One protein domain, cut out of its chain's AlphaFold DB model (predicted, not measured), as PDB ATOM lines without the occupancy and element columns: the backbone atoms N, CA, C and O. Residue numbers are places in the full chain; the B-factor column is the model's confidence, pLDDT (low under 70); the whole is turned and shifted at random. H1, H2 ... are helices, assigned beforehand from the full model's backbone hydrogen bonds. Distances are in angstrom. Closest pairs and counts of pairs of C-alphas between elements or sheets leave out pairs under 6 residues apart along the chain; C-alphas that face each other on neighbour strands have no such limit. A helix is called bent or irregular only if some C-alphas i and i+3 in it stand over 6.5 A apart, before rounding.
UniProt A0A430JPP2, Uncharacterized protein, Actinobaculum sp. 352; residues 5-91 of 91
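Overview. This is residues 5 to 91 of the 91 residues of an uncharacterized protein of Actinobaculum sp. 352 (UniProt A0A430JPP2). One long straight helix, H2, has the link of residues 53 to 68 folding back along it, and two arms stick out to opposite ends of the long axis: residues 5 to 18, with the very short helix H1 at the tip, and the long helix H3, residues 69 to 89, followed by residues 90 and 91. The three helices meet nowhere, and the arms make the length. The printed part has 87 residues, with three named helices in the order H1, H2, H3 and no named strand; the class is all helix, with 48 residues in the helices. The whole is extended, with a radius of gyration of the C-alphas of 20.5 A and spans of 71 by 35 by 28 A.

Along the chain. H2 is the longest helix, residues 30 to 52, and measures 33.1 A from C-alpha 30 at (33.573, -8.208, -15.093) to C-alpha 52 at (22.154, -21.167, -43.361). H3, residues 69 to 89, measures 31.0 A and ends with C-alpha 89 at (67.953, 6.143, -42.300). It has a kink of 27 degrees near residue 76 and is only just irregular: C-alphas 75 and 78 are 6.6 A apart. H1, residues 5 to 8, begins with C-alpha 5 at (2.665, 0.558, -41.351).

Arrangement. H2 touches no helix. H2 and H3 are apart, with no C-alpha of the one within 8 A of the other. H1 is apart from H2 and from H3 as well, with no C-alpha of H1 within 8 A of either helix. Three stretches stand free: residues 5 to 18, of which 5 to 8 belong to H1; residues 49 to 54, of which 49 to 52 belong to H2; and residues 69 to 91, of which 69 to 89 belong to H3. In H2 every pair of O i and N i+4 is within hydrogen-bond range, and in H3 15 of 17 are; H1 is too short for such a pair, and its one pair of O i and N i+3 is within range.

Size, cuts and confidence. The two C-alphas farthest apart are those of Asp 6 and Gln 91, at 71.9 A. Without the stretches that stand free, a body of 44 residues remains, spanning 39 by 23 by 12 A. Both links are long: 21 residues, 9 to 29, between H1 and H2, and 16 residues, 53 to 68, between H2 and H3. The printed part has no cut, and Gln 91 is the chain's last residue. The mean pLDDT of the printed part is 78.8, with 94 in H2, 73 in H3 and 59 in H1. Confidence is under 70 in 24 residues: 5 to 21, 77 to 81 and 90 to 91.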
ATOM      1  N   ASP A   5       1.910  -0.572 -40.813       57.81
ATOM      2  CA  ASP A   5       2.665   0.558 -41.351       57.81
ATOM      3  C   ASP A   5       2.585   1.821 -40.465       57.81
ATOM      4  O   ASP A   5       3.550   2.589 -40.399       57.81
ATOM      5  N   ASP A   6       1.495   2.014 -39.708       59.41
ATOM      6  CA  ASP A   6       1.326   3.162 -38.801       59.41
ATOM      7  C   ASP A   6       2.285   3.094 -37.598       59.41
ATOM      8  O   ASP A   6       2.677   4.123 -37.041       59.41
ATOM      9  N   TYR A   7       2.711   1.889 -37.202       59.06
ATOM     10  CA  TYR A   7       3.684   1.703 -36.122       59.06
ATOM     11  C   TYR A   7       5.105   2.089 -36.537       59.06
ATOM     12  O   TYR A   7       5.887   2.546 -35.701       59.06
ATOM     13  N   VAL A   8       5.445   1.937 -37.819       60.59
ATOM     14  CA  VAL A   8       6.785   2.247 -38.333       60.59
ATOM     15  C   VAL A   8       6.994   3.758 -38.443       60.59
ATOM     16  O   VAL A   8       8.086   4.245 -38.162       60.59
ATOM     17  N   ALA A   9       5.937   4.512 -38.755       65.38
ATOM     18  CA  ALA A   9       5.985   5.967 -38.908       65.38
ATOM     19  C   ALA A   9       6.306   6.734 -37.607       65.38
ATOM     20  O   ALA A   9       6.728   7.889 -37.662       65.38
ATOM     21  N   GLY A  10       6.102   6.112 -36.440       60.03
ATOM     22  CA  GLY A  10       6.419   6.694 -35.130       60.03
ATOM     23  C   GLY A  10       7.768   6.264 -34.553       60.03
ATOM     24  O   GLY A  10       8.155   6.751 -33.487       60.03
ATOM     25  N   LEU A  11       8.475   5.339 -35.209       62.38
ATOM     26  CA  LEU A  11       9.795   4.924 -34.755       62.38
ATOM     27  C   LEU A  11      10.803   6.031 -35.086       62.38
ATOM     28  O   LEU A  11      10.823   6.513 -36.218       62.38
ATOM     29  N   PRO A  12      11.641   6.453 -34.123       64.00
ATOM     30  CA  PRO A  12      12.722   7.373 -34.429       64.00
ATOM     31  C   PRO A  12      13.604   6.749 -35.509       64.00
ATOM     32  O   PRO A  12      13.926   5.558 -35.428       64.00
ATOM     33  N   ASP A  13      14.001   7.556 -36.497       64.94
ATOM     34  CA  ASP A  13      14.977   7.134 -37.498       64.94
ATOM     35  C   ASP A  13      16.173   6.483 -36.787       64.94
ATOM     36  O   ASP A  13      16.641   7.014 -35.768       64.94
ATOM     37  N   PRO A  14      16.681   5.334 -37.277       55.94
ATOM     38  CA  PRO A  14      17.866   4.733 -36.696       55.94
ATOM     39  C   PRO A  14      18.974   5.780 -36.742       55.94
ATOM     40  O   PRO A  14      19.365   6.230 -37.821       55.94
ATOM     41  N   VAL A  15      19.430   6.202 -35.557       60.22
ATOM     42  CA  VAL A  15      20.439   7.250 -35.397       60.22
ATOM     43  C   VAL A  15      21.604   6.906 -36.315       60.22
ATOM     44  O   VAL A  15      22.279   5.889 -36.141       60.22
ATOM     45  N   SER A  16      21.777   7.720 -37.354       53.06
ATOM     46  CA  SER A  16      22.818   7.526 -38.347       53.06
ATOM     47  C   SER A  16      24.174   7.721 -37.678       53.06
ATOM     48  O   SER A  16      24.616   8.842 -37.474       53.06
ATOM     49  N   GLY A  17      24.819   6.603 -37.347       49.47
ATOM     50  CA  GLY A  17      26.269   6.455 -37.375       49.47
ATOM     51  C   GLY A  17      27.088   7.368 -36.468       49.47
ATOM     52  O   GLY A  17      28.083   7.915 -36.933       49.47
ATOM     53  N   ASP A  18      26.780   7.437 -35.175       46.28
ATOM     54  CA  ASP A  18      27.873   7.634 -34.224       46.28
ATOM     55  C   ASP A  18      28.668   6.330 -34.197       46.28
ATOM     56  O   ASP A  18      28.193   5.297 -33.716       46.28
ATOM     57  N   THR A  19      29.877   6.348 -34.769       55.06
ATOM     58  CA  THR A  19      30.881   5.306 -34.520       55.06
ATOM     59  C   THR A  19      30.850   5.029 -33.028       55.06
ATOM     60  O   THR A  19      31.023   5.983 -32.265       55.06
ATOM     61  N   PRO A  20      30.587   3.792 -32.586       57.09
ATOM     62  CA  PRO A  20      30.318   3.587 -31.185       57.09
ATOM     63  C   PRO A  20      31.531   4.029 -30.372       57.09
ATOM     64  O   PRO A  20      32.615   3.440 -30.464       57.09
ATOM     65  N   SER A  21      31.349   5.106 -29.611       68.38
ATOM     66  CA  SER A  21      32.382   5.621 -28.730       68.38
ATOM     67  C   SER A  21      32.723   4.513 -27.742       68.38
ATOM     68  O   SER A  21      31.828   3.906 -27.145       68.38
ATOM     69  N   ARG A  22      34.014   4.176 -27.629       79.12
ATOM     70  CA  ARG A  22      34.448   3.134 -26.694       79.12
ATOM     71  C   ARG A  22      33.964   3.523 -25.294       79.12
ATOM     72  O   ARG A  22      34.214   4.657 -24.882       79.12
ATOM     73  N   PRO A  23      33.294   2.619 -24.563       82.50
ATOM     74  CA  PRO A  23      32.807   2.937 -23.233       82.50
ATOM     75  C   PRO A  23      33.975   3.292 -22.311       82.50
ATOM     76  O   PRO A  23      35.106   2.827 -22.487       82.50
ATOM     77  N   ALA A  24      33.701   4.130 -21.314       83.19
ATOM     78  CA  ALA A  24      34.679   4.421 -20.280       83.19
ATOM     79  C   ALA A  24      35.037   3.134 -19.519       83.19
ATOM     80  O   ALA A  24      34.185   2.282 -19.275       83.19
ATOM     81  N   ILE A  25      36.301   3.005 -19.107       81.00
ATOM     82  CA  ILE A  25      36.729   1.871 -18.272       81.00
ATOM     83  C   ILE A  25      36.105   1.934 -16.872       81.00
ATOM     84  O   ILE A  25      35.876   0.911 -16.233       81.00
ATOM     85  N   TYR A  26      35.806   3.147 -16.402       78.50
ATOM     86  CA  TYR A  26      35.105   3.363 -15.148       78.50
ATOM     87  C   TYR A  26      33.660   2.865 -15.272       78.50
ATOM     88  O   TYR A  26      32.908   3.351 -16.111       78.50
ATOM     89  N   GLY A  27      33.291   1.889 -14.440       79.62
ATOM     90  CA  GLY A  27      31.972   1.247 -14.469       79.62
ATOM     91  C   GLY A  27      31.879   0.010 -15.367       79.62
ATOM     92  O   GLY A  27      30.863  -0.677 -15.324       79.62
ATOM     93  N   TRP A  28      32.928  -0.328 -16.123       87.25
ATOM     94  CA  TRP A  28      32.989  -1.580 -16.875       87.25
ATOM     95  C   TRP A  28      33.441  -2.723 -15.963       87.25
ATOM     96  O   TRP A  28      34.634  -2.941 -15.746       87.25
ATOM     97  N   THR A  29      32.475  -3.417 -15.363       90.88
ATOM     98  CA  THR A  29      32.752  -4.531 -14.451       90.88
ATOM     99  C   THR A  29      32.976  -5.833 -15.220       90.88
ATOM    100  O   THR A  29      32.698  -5.935 -16.417       90.88
ATOM    101  N   GLN A  30      33.460  -6.864 -14.522       90.44
ATOM    102  CA  GLN A  30      33.573  -8.208 -15.093       90.44
ATOM    103  C   GLN A  30      32.217  -8.737 -15.581       90.44
ATOM    104  O   GLN A  30      32.153  -9.353 -16.642       90.44
ATOM    105  N   ASP A  31      31.134  -8.454 -14.857       93.62
ATOM    106  CA  ASP A  31      29.785  -8.853 -15.262       93.62
ATOM    107  C   ASP A  31      29.380  -8.177 -16.578       93.62
ATOM    108  O   ASP A  31      28.840  -8.829 -17.471       93.62
ATOM    109  N   THR A  32      29.701  -6.888 -16.746       91.19
ATOM    110  CA  THR A  32      29.471  -6.166 -18.007       91.19
ATOM    111  C   THR A  32      30.271  -6.774 -19.160       91.19
ATOM    112  O   THR A  32      29.724  -6.959 -20.247       91.19
ATOM    113  N   GLU A  33      31.533  -7.147 -18.929       92.00
ATOM    114  CA  GLU A  33      32.366  -7.816 -19.938       92.00
ATOM    115  C   GLU A  33      31.787  -9.177 -20.355       92.00
ATOM    116  O   GLU A  33      31.742  -9.507 -21.545       92.00
ATOM    117  N   LEU A  34      31.306  -9.961 -19.387       94.31
ATOM    118  CA  LEU A  34      30.684 -11.258 -19.644       94.31
ATOM    119  C   LEU A  34      29.384 -11.109 -20.439       94.31
ATOM    120  O   LEU A  34      29.186 -11.827 -21.421       94.31
ATOM    121  N   LEU A  35      28.529 -10.153 -20.071       94.44
ATOM    122  CA  LEU A  35      27.290  -9.866 -20.798       94.44
ATOM    123  C   LEU A  35      27.563  -9.404 -22.231       94.44
ATOM    124  O   LEU A  35      26.908  -9.868 -23.167       94.44
ATOM    125  N   ALA A  36      28.553  -8.534 -22.423       93.38
ATOM    126  CA  ALA A  36      28.948  -8.089 -23.750       93.38
ATOM    127  C   ALA A  36      29.468  -9.265 -24.599       93.38
ATOM    128  O   ALA A  36      29.098  -9.412 -25.762       93.38
ATOM    129  N   SER A  37      30.254 -10.165 -24.004       94.31
ATOM    130  CA  SER A  37      30.785 -11.354 -24.687       94.31
ATOM    131  C   SER A  37      29.689 -12.359 -25.056       94.31
ATOM    132  O   SER A  37      29.711 -12.954 -26.140       94.31
ATOM    133  N   LEU A  38      28.689 -12.519 -24.186       95.69
ATOM    134  CA  LEU A  38      27.509 -13.329 -24.463       95.69
ATOM    135  C   LEU A  38      26.723 -12.762 -25.650       95.69
ATOM    136  O   LEU A  38      26.376 -13.504 -26.569       95.69
ATOM    137  N   LEU A  39      26.481 -11.451 -25.666       95.19
ATOM    138  CA  LEU A  39      25.717 -10.814 -26.734       95.19
ATOM    139  C   LEU A  39      26.452 -10.872 -28.084       95.19
ATOM    140  O   LEU A  39      25.817 -11.132 -29.107       95.19
ATOM    141  N   ASP A  40      27.779 -10.729 -28.101       95.06
ATOM    142  CA  ASP A  40      28.592 -10.941 -29.309       95.06
ATOM    143  C   ASP A  40      28.446 -12.374 -29.849       95.06
ATOM    144  O   ASP A  40      28.256 -12.586 -31.052       95.06
ATOM    145  N   THR A  41      28.450 -13.362 -28.953       95.44
ATOM    146  CA  THR A  41      28.247 -14.774 -29.310       95.44
ATOM    147  C   THR A  41      26.855 -15.002 -29.898       95.44
ATOM    148  O   THR A  41      26.722 -15.637 -30.944       95.44
ATOM    149  N   MET A  42      25.813 -14.440 -29.282       95.81
ATOM    150  CA  MET A  42      24.438 -14.555 -29.777       95.81
ATOM    151  C   MET A  42      24.268 -13.920 -31.161       95.81
ATOM    152  O   MET A  42      23.657 -14.528 -32.040       95.81
ATOM    153  N   ARG A  43      24.853 -12.737 -31.392       93.69
ATOM    154  CA  ARG A  43      24.831 -12.074 -32.708       93.69
ATOM    155  C   ARG A  43      25.536 -12.912 -33.772       93.69
ATOM    156  O   ARG A  43      25.053 -13.015 -34.898       93.69
ATOM    157  N   SER A  44      26.655 -13.538 -33.415       93.06
ATOM    158  CA  SER A  44      27.366 -14.455 -34.306       93.06
ATOM    159  C   SER A  44      26.504 -15.669 -34.673       93.06
ATOM    160  O   SER A  44      26.362 -15.993 -35.853       93.06
ATOM    161  N   LEU A  45      25.841 -16.290 -33.690       94.25
ATOM    162  CA  LEU A  45      24.926 -17.412 -33.927       94.25
ATOM    163  C   LEU A  45      23.745 -17.016 -34.817       94.25
ATOM    164  O   LEU A  45      23.430 -17.730 -35.767       94.25
ATOM    165  N   GLN A  46      23.134 -15.856 -34.570       93.25
ATOM    166  CA  GLN A  46      22.074 -15.326 -35.427       93.25
ATOM    167  C   GLN A  46      22.558 -15.181 -36.874       93.25
ATOM    168  O   GLN A  46      21.860 -15.586 -37.802       93.25
ATOM    169  N   GLN A  47      23.774 -14.671 -37.076       92.25
ATOM    170  CA  GLN A  47      24.345 -14.523 -38.410       92.25
ATOM    171  C   GLN A  47      24.592 -15.869 -39.102       92.25
ATOM    172  O   GLN A  47      24.380 -15.988 -40.312       92.25
ATOM    173  N   VAL A  48      25.013 -16.894 -38.358       93.12
ATOM    174  CA  VAL A  48      25.146 -18.262 -38.881       93.12
ATOM    175  C   VAL A  48      23.792 -18.793 -39.341       93.12
ATOM    176  O   VAL A  48      23.693 -19.306 -40.454       93.12
ATOM    177  N   VAL A  49      22.744 -18.618 -38.534       93.94
ATOM    178  CA  VAL A  49      21.379 -19.035 -38.884       93.94
ATOM    179  C   VAL A  49      20.896 -18.312 -40.141       93.94
ATOM    180  O   VAL A  49      20.467 -18.963 -41.088       93.94
ATOM    181  N   VAL A  50      21.037 -16.984 -40.207       91.31
ATOM    182  CA  VAL A  50      20.662 -16.189 -41.391       91.31
ATOM    183  C   VAL A  50      21.357 -16.712 -42.648       91.31
ATOM    184  O   VAL A  50      20.710 -16.907 -43.676       91.31
ATOM    185  N   ARG A  51      22.662 -16.998 -42.567       92.00
ATOM    186  CA  ARG A  51      23.421 -17.556 -43.696       92.00
ATOM    187  C   ARG A  51      22.978 -18.965 -44.076       92.00
ATOM    188  O   ARG A  51      22.936 -19.268 -45.266       92.00
ATOM    189  N   ALA A  52      22.632 -19.809 -43.106       93.00
ATOM    190  CA  ALA A  52      22.154 -21.167 -43.361       93.00
ATOM    191  C   ALA A  52      20.850 -21.184 -44.181       93.00
ATOM    192  O   ALA A  52      20.661 -22.070 -45.007       93.00
ATOM    193  N   PHE A  53      19.996 -20.168 -44.018       94.88
ATOM    194  CA  PHE A  53      18.769 -19.983 -44.802       94.88
ATOM    195  C   PHE A  53      18.964 -19.160 -46.092       94.88
ATOM    196  O   PHE A  53      17.995 -18.700 -46.690       94.88
ATOM    197  N   GLY A  54      20.207 -18.960 -46.545       91.94
ATOM    198  CA  GLY A  54      20.514 -18.236 -47.786       91.94
ATOM    199  C   GLY A  54      20.492 -16.708 -47.662       91.94
ATOM    200  O   GLY A  54      20.663 -16.004 -48.660       91.94
ATOM    201  N   GLY A  55      20.326 -16.177 -46.449       88.50
ATOM    202  CA  GLY A  55      20.441 -14.753 -46.169       88.50
ATOM    203  C   GLY A  55      21.872 -14.244 -46.367       88.50
ATOM    204  O   GLY A  55      22.858 -14.927 -46.079       88.50
ATOM    205  N   LYS A  56      21.996 -13.010 -46.859       88.62
ATOM    206  CA  LYS A  56      23.280 -12.317 -47.016       88.62
ATOM    207  C   LYS A  56      23.445 -11.298 -45.895       88.62
ATOM    208  O   LYS A  56      22.485 -10.658 -45.488       88.62
ATOM    209  N   GLY A  57      24.675 -11.122 -45.419       79.38
ATOM    210  CA  GLY A  57      24.979 -10.112 -44.411       79.38
ATOM    211  C   GLY A  57      26.453 -10.075 -44.025       79.38
ATOM    212  O   GLY A  57      27.187 -11.070 -44.151       79.38
ATOM    213  N   ARG A  58      26.873  -8.906 -43.539       83.38
ATOM    214  CA  ARG A  58      28.178  -8.702 -42.910       83.38
ATOM    215  C   ARG A  58      28.188  -9.396 -41.538       83.38
ATOM    216  O   ARG A  58      27.143  -9.445 -40.892       83.38
ATOM    217  N   PRO A  59      29.324  -9.960 -41.095       83.38
ATOM    218  CA  PRO A  59      29.481 -10.360 -39.701       83.38
ATOM    219  C   PRO A  59      29.121  -9.201 -38.756       83.38
ATOM    220  O   PRO A  59      29.438  -8.055 -39.086       83.38
ATOM    221  N   PRO A  60      28.460  -9.472 -37.621       87.75
ATOM    222  CA  PRO A  60      28.139  -8.430 -36.659       87.75
ATOM    223  C   PRO A  60      29.427  -7.805 -36.130       87.75
ATOM    224  O   PRO A  60      30.389  -8.513 -35.825       87.75
ATOM    225  N   ASP A  61      29.436  -6.481 -36.015       88.94
ATOM    226  CA  ASP A  61      30.526  -5.800 -35.332       88.94
ATOM    227  C   ASP A  61      30.434  -6.106 -33.824       88.94
ATOM    228  O   ASP A  61      29.328  -6.144 -33.262       88.94
ATOM    229  N   PRO A  62      31.578  -6.360 -33.165       87.88
ATOM    230  CA  PRO A  62      31.595  -6.651 -31.743       87.88
ATOM    231  C   PRO A  62      31.110  -5.442 -30.948       87.88
ATOM    232  O   PRO A  62      31.296  -4.288 -31.348       87.88
ATOM    233  N   ILE A  63      30.516  -5.708 -29.790       89.88
ATOM    234  CA  ILE A  63      30.081  -4.651 -28.888       89.88
ATOM    235  C   ILE A  63      31.294  -3.806 -28.478       89.88
ATOM    236  O   ILE A  63      32.358  -4.350 -28.159       89.88
ATOM    237  N   PRO A  64      31.146  -2.477 -28.450       88.44
ATOM    238  CA  PRO A  64      32.221  -1.570 -28.076       88.44
ATOM    239  C   PRO A  64      32.758  -1.909 -26.685       88.44
ATOM    240  O   PRO A  64      31.998  -1.979 -25.722       88.44
ATOM    241  N   ARG A  65      34.072  -2.123 -26.585       88.19
ATOM    242  CA  ARG A  65      34.772  -2.393 -25.322       88.19
ATOM    243  C   ARG A  65      35.587  -1.180 -24.879       88.19
ATOM    244  O   ARG A  65      36.031  -0.410 -25.744       88.19
ATOM    245  N   PRO A  66      35.824  -1.004 -23.567       89.94
ATOM    246  CA  PRO A  66      36.711   0.039 -23.090       89.94
ATOM    247  C   PRO A  66      38.114  -0.157 -23.643       89.94
ATOM    248  O   PRO A  66      38.561  -1.277 -23.887       89.94
ATOM    249  N   GLU A  67      38.839   0.941 -23.824       84.88
ATOM    250  CA  GLU A  67      40.237   0.845 -24.214       84.88
ATOM    251  C   GLU A  67      41.094   0.349 -23.046       84.88
ATOM    252  O   GLU A  67      41.240   1.016 -22.017       84.88
ATOM    253  N   THR A  68      41.687  -0.830 -23.224       80.94
ATOM    254  CA  THR A  68      42.586  -1.413 -22.232       80.94
ATOM    255  C   THR A  68      43.975  -0.769 -22.305       80.94
ATOM    256  O   THR A  68      44.378  -0.192 -23.318       80.94
ATOM    257  N   ALA A  69      44.766  -0.895 -21.235       74.75
ATOM    258  CA  ALA A  69      46.161  -0.444 -21.251       74.75
ATOM    259  C   ALA A  69      46.992  -1.157 -22.340       74.75
ATOM    260  O   ALA A  69      47.884  -0.550 -22.936       74.75
ATOM    261  N   TRP A  70      46.670  -2.421 -22.628       76.56
ATOM    262  CA  TRP A  70      47.288  -3.192 -23.704       76.56
ATOM    263  C   TRP A  70      46.975  -2.607 -25.086       76.56
ATOM    264  O   TRP A  70      47.884  -2.455 -25.903       76.56
ATOM    265  N   ASP A  71      45.725  -2.202 -25.330       80.19
ATOM    266  CA  ASP A  71      45.324  -1.566 -26.590       80.19
ATOM    267  C   ASP A  71      46.081  -0.260 -26.831       80.19
ATOM    268  O   ASP A  71      46.577  -0.023 -27.935       80.19
ATOM    269  N   ARG A  72      46.235   0.557 -25.779       76.88
ATOM    270  CA  ARG A  72      47.027   1.794 -25.844       76.88
ATOM    271  C   ARG A  72      48.482   1.509 -26.199       76.88
ATOM    272  O   ARG A  72      49.044   2.169 -27.068       76.88
ATOM    273  N   ARG A  73      49.081   0.489 -25.577       73.56
ATOM    274  CA  ARG A  73      50.461   0.082 -25.872       73.56
ATOM    275  C   ARG A  73      50.610  -0.405 -27.313       73.56
ATOM    276  O   ARG A  73      51.537   0.013 -27.994       73.56
ATOM    277  N   LYS A  74      49.683  -1.235 -27.800       77.62
ATOM    278  CA  LYS A  74      49.695  -1.747 -29.178       77.62
ATOM    279  C   LYS A  74      49.588  -0.628 -30.217       77.62
ATOM    280  O   LYS A  74      50.202  -0.742 -31.269       77.62
ATOM    281  N   LYS A  75      48.847   0.447 -29.930       74.50
ATOM    282  CA  LYS A  75      48.788   1.642 -30.789       74.50
ATOM    283  C   LYS A  75      50.084   2.456 -30.786       74.50
ATOM    284  O   LYS A  75      50.384   3.087 -31.790       74.50
ATOM    285  N   ALA A  76      50.844   2.439 -29.691       72.00
ATOM    286  CA  ALA A  76      52.105   3.171 -29.581       72.00
ATOM    287  C   ALA A  76      53.282   2.471 -30.291       72.00
ATOM    288  O   ALA A  76      54.199   3.136 -30.764       72.00
ATOM    289  N   THR A  77      53.261   1.138 -30.398       64.12
ATOM    290  CA  THR A  77      54.368   0.357 -30.981       64.12
ATOM    291  C   THR A  77      54.705   0.703 -32.443       64.12
ATOM    292  O   THR A  77      55.890   0.854 -32.724       64.12
ATOM    293  N   PRO A  78      53.744   0.865 -33.377       63.81
ATOM    294  CA  PRO A  78      54.047   1.199 -34.771       63.81
ATOM    295  C   PRO A  78      54.771   2.538 -34.913       63.81
ATOM    296  O   PRO A  78      55.691   2.648 -35.715       63.81
ATOM    297  N   GLN A  79      54.391   3.526 -34.097       61.41
ATOM    298  CA  GLN A  79      55.012   4.847 -34.105       61.41
ATOM    299  C   GLN A  79      56.459   4.770 -33.615       61.41
ATOM    300  O   GLN A  79      57.362   5.245 -34.290       61.41
ATOM    301  N   ALA A  80      56.697   4.057 -32.510       61.81
ATOM    302  CA  ALA A  80      58.047   3.845 -31.993       61.81
ATOM    303  C   ALA A  80      58.945   3.076 -32.982       61.81
ATOM    304  O   ALA A  80      60.141   3.336 -33.062       61.81
ATOM    305  N   SER A  81      58.390   2.127 -33.743       68.38
ATOM    306  CA  SER A  81      59.134   1.427 -34.797       68.38
ATOM    307  C   SER A  81      59.482   2.341 -35.973       68.38
ATOM    308  O   SER A  81      60.590   2.240 -36.492       68.38
ATOM    309  N   GLN A  82      58.576   3.237 -36.369       70.81
ATOM    310  CA  GLN A  82      58.822   4.206 -37.437       70.81
ATOM    311  C   GLN A  82      59.880   5.238 -37.023       70.81
ATOM    312  O   GLN A  82      60.820   5.469 -37.774       70.81
ATOM    313  N   ASP A  83      59.807   5.749 -35.791       71.12
ATOM    314  CA  ASP A  83      60.788   6.693 -35.243       71.12
ATOM    315  C   ASP A  83      62.210   6.089 -35.216       71.12
ATOM    316  O   ASP A  83      63.199   6.773 -35.487       71.12
ATOM    317  N   LEU A  84      62.333   4.783 -34.936       73.69
ATOM    318  CA  LEU A  84      63.612   4.069 -35.001       73.69
ATOM    319  C   LEU A  84      64.128   3.913 -36.439       73.69
ATOM    320  O   LEU A  84      65.326   4.062 -36.670       73.69
ATOM    321  N   VAL A  85      63.254   3.617 -37.405       77.12
ATOM    322  CA  VAL A  85      63.633   3.520 -38.826       77.12
ATOM    323  C   VAL A  85      64.097   4.878 -39.353       77.12
ATOM    324  O   VAL A  85      65.123   4.955 -40.032       77.12
ATOM    325  N   ASP A  86      63.401   5.949 -38.985       81.75
ATOM    326  CA  ASP A  86      63.736   7.308 -39.404       81.75
ATOM    327  C   ASP A  86      65.081   7.758 -38.802       81.75
ATOM    328  O   ASP A  86      65.896   8.364 -39.496       81.75
ATOM    329  N   MET A  87      65.377   7.377 -37.552       74.25
ATOM    330  CA  MET A  87      66.662   7.648 -36.893       74.25
ATOM    331  C   MET A  87      67.853   6.942 -37.566       74.25
ATOM    332  O   MET A  87      68.940   7.513 -37.636       74.25
ATOM    333  N   PHE A  88      67.673   5.713 -38.059       75.12
ATOM    334  CA  PHE A  88      68.743   4.943 -38.712       75.12
ATOM    335  C   PHE A  88      68.931   5.279 -40.197       75.12
ATOM    336  O   PHE A  88      70.011   5.054 -40.734       75.12
ATOM    337  N   THR A  89      67.908   5.819 -40.861       79.44
ATOM    338  CA  THR A  89      67.953   6.143 -42.300       79.44
ATOM    339  C   THR A  89      68.505   7.552 -42.574       79.44
ATOM    340  O   THR A  89      68.794   7.888 -43.719       79.44
ATOM    341  N   GLN A  90      68.663   8.385 -41.538       67.38
ATOM    342  CA  GLN A  90      69.224   9.743 -41.632       67.38
ATOM    343  C   GLN A  90      70.748   9.827 -41.375       67.38
ATOM    344  O   GLN A  90      71.273  10.935 -41.264       67.38
ATOM    345  N   GLN A  91      71.458   8.693 -41.284       52.25
ATOM    346  CA  GLN A  91      72.932   8.627 -41.299       52.25
ATOM    347  C   GLN A  91      73.459   8.291 -42.693       52.25
ATOM    348  O   GLN A  91      74.529   8.838 -43.044       52.25
TER     349      GLN A  91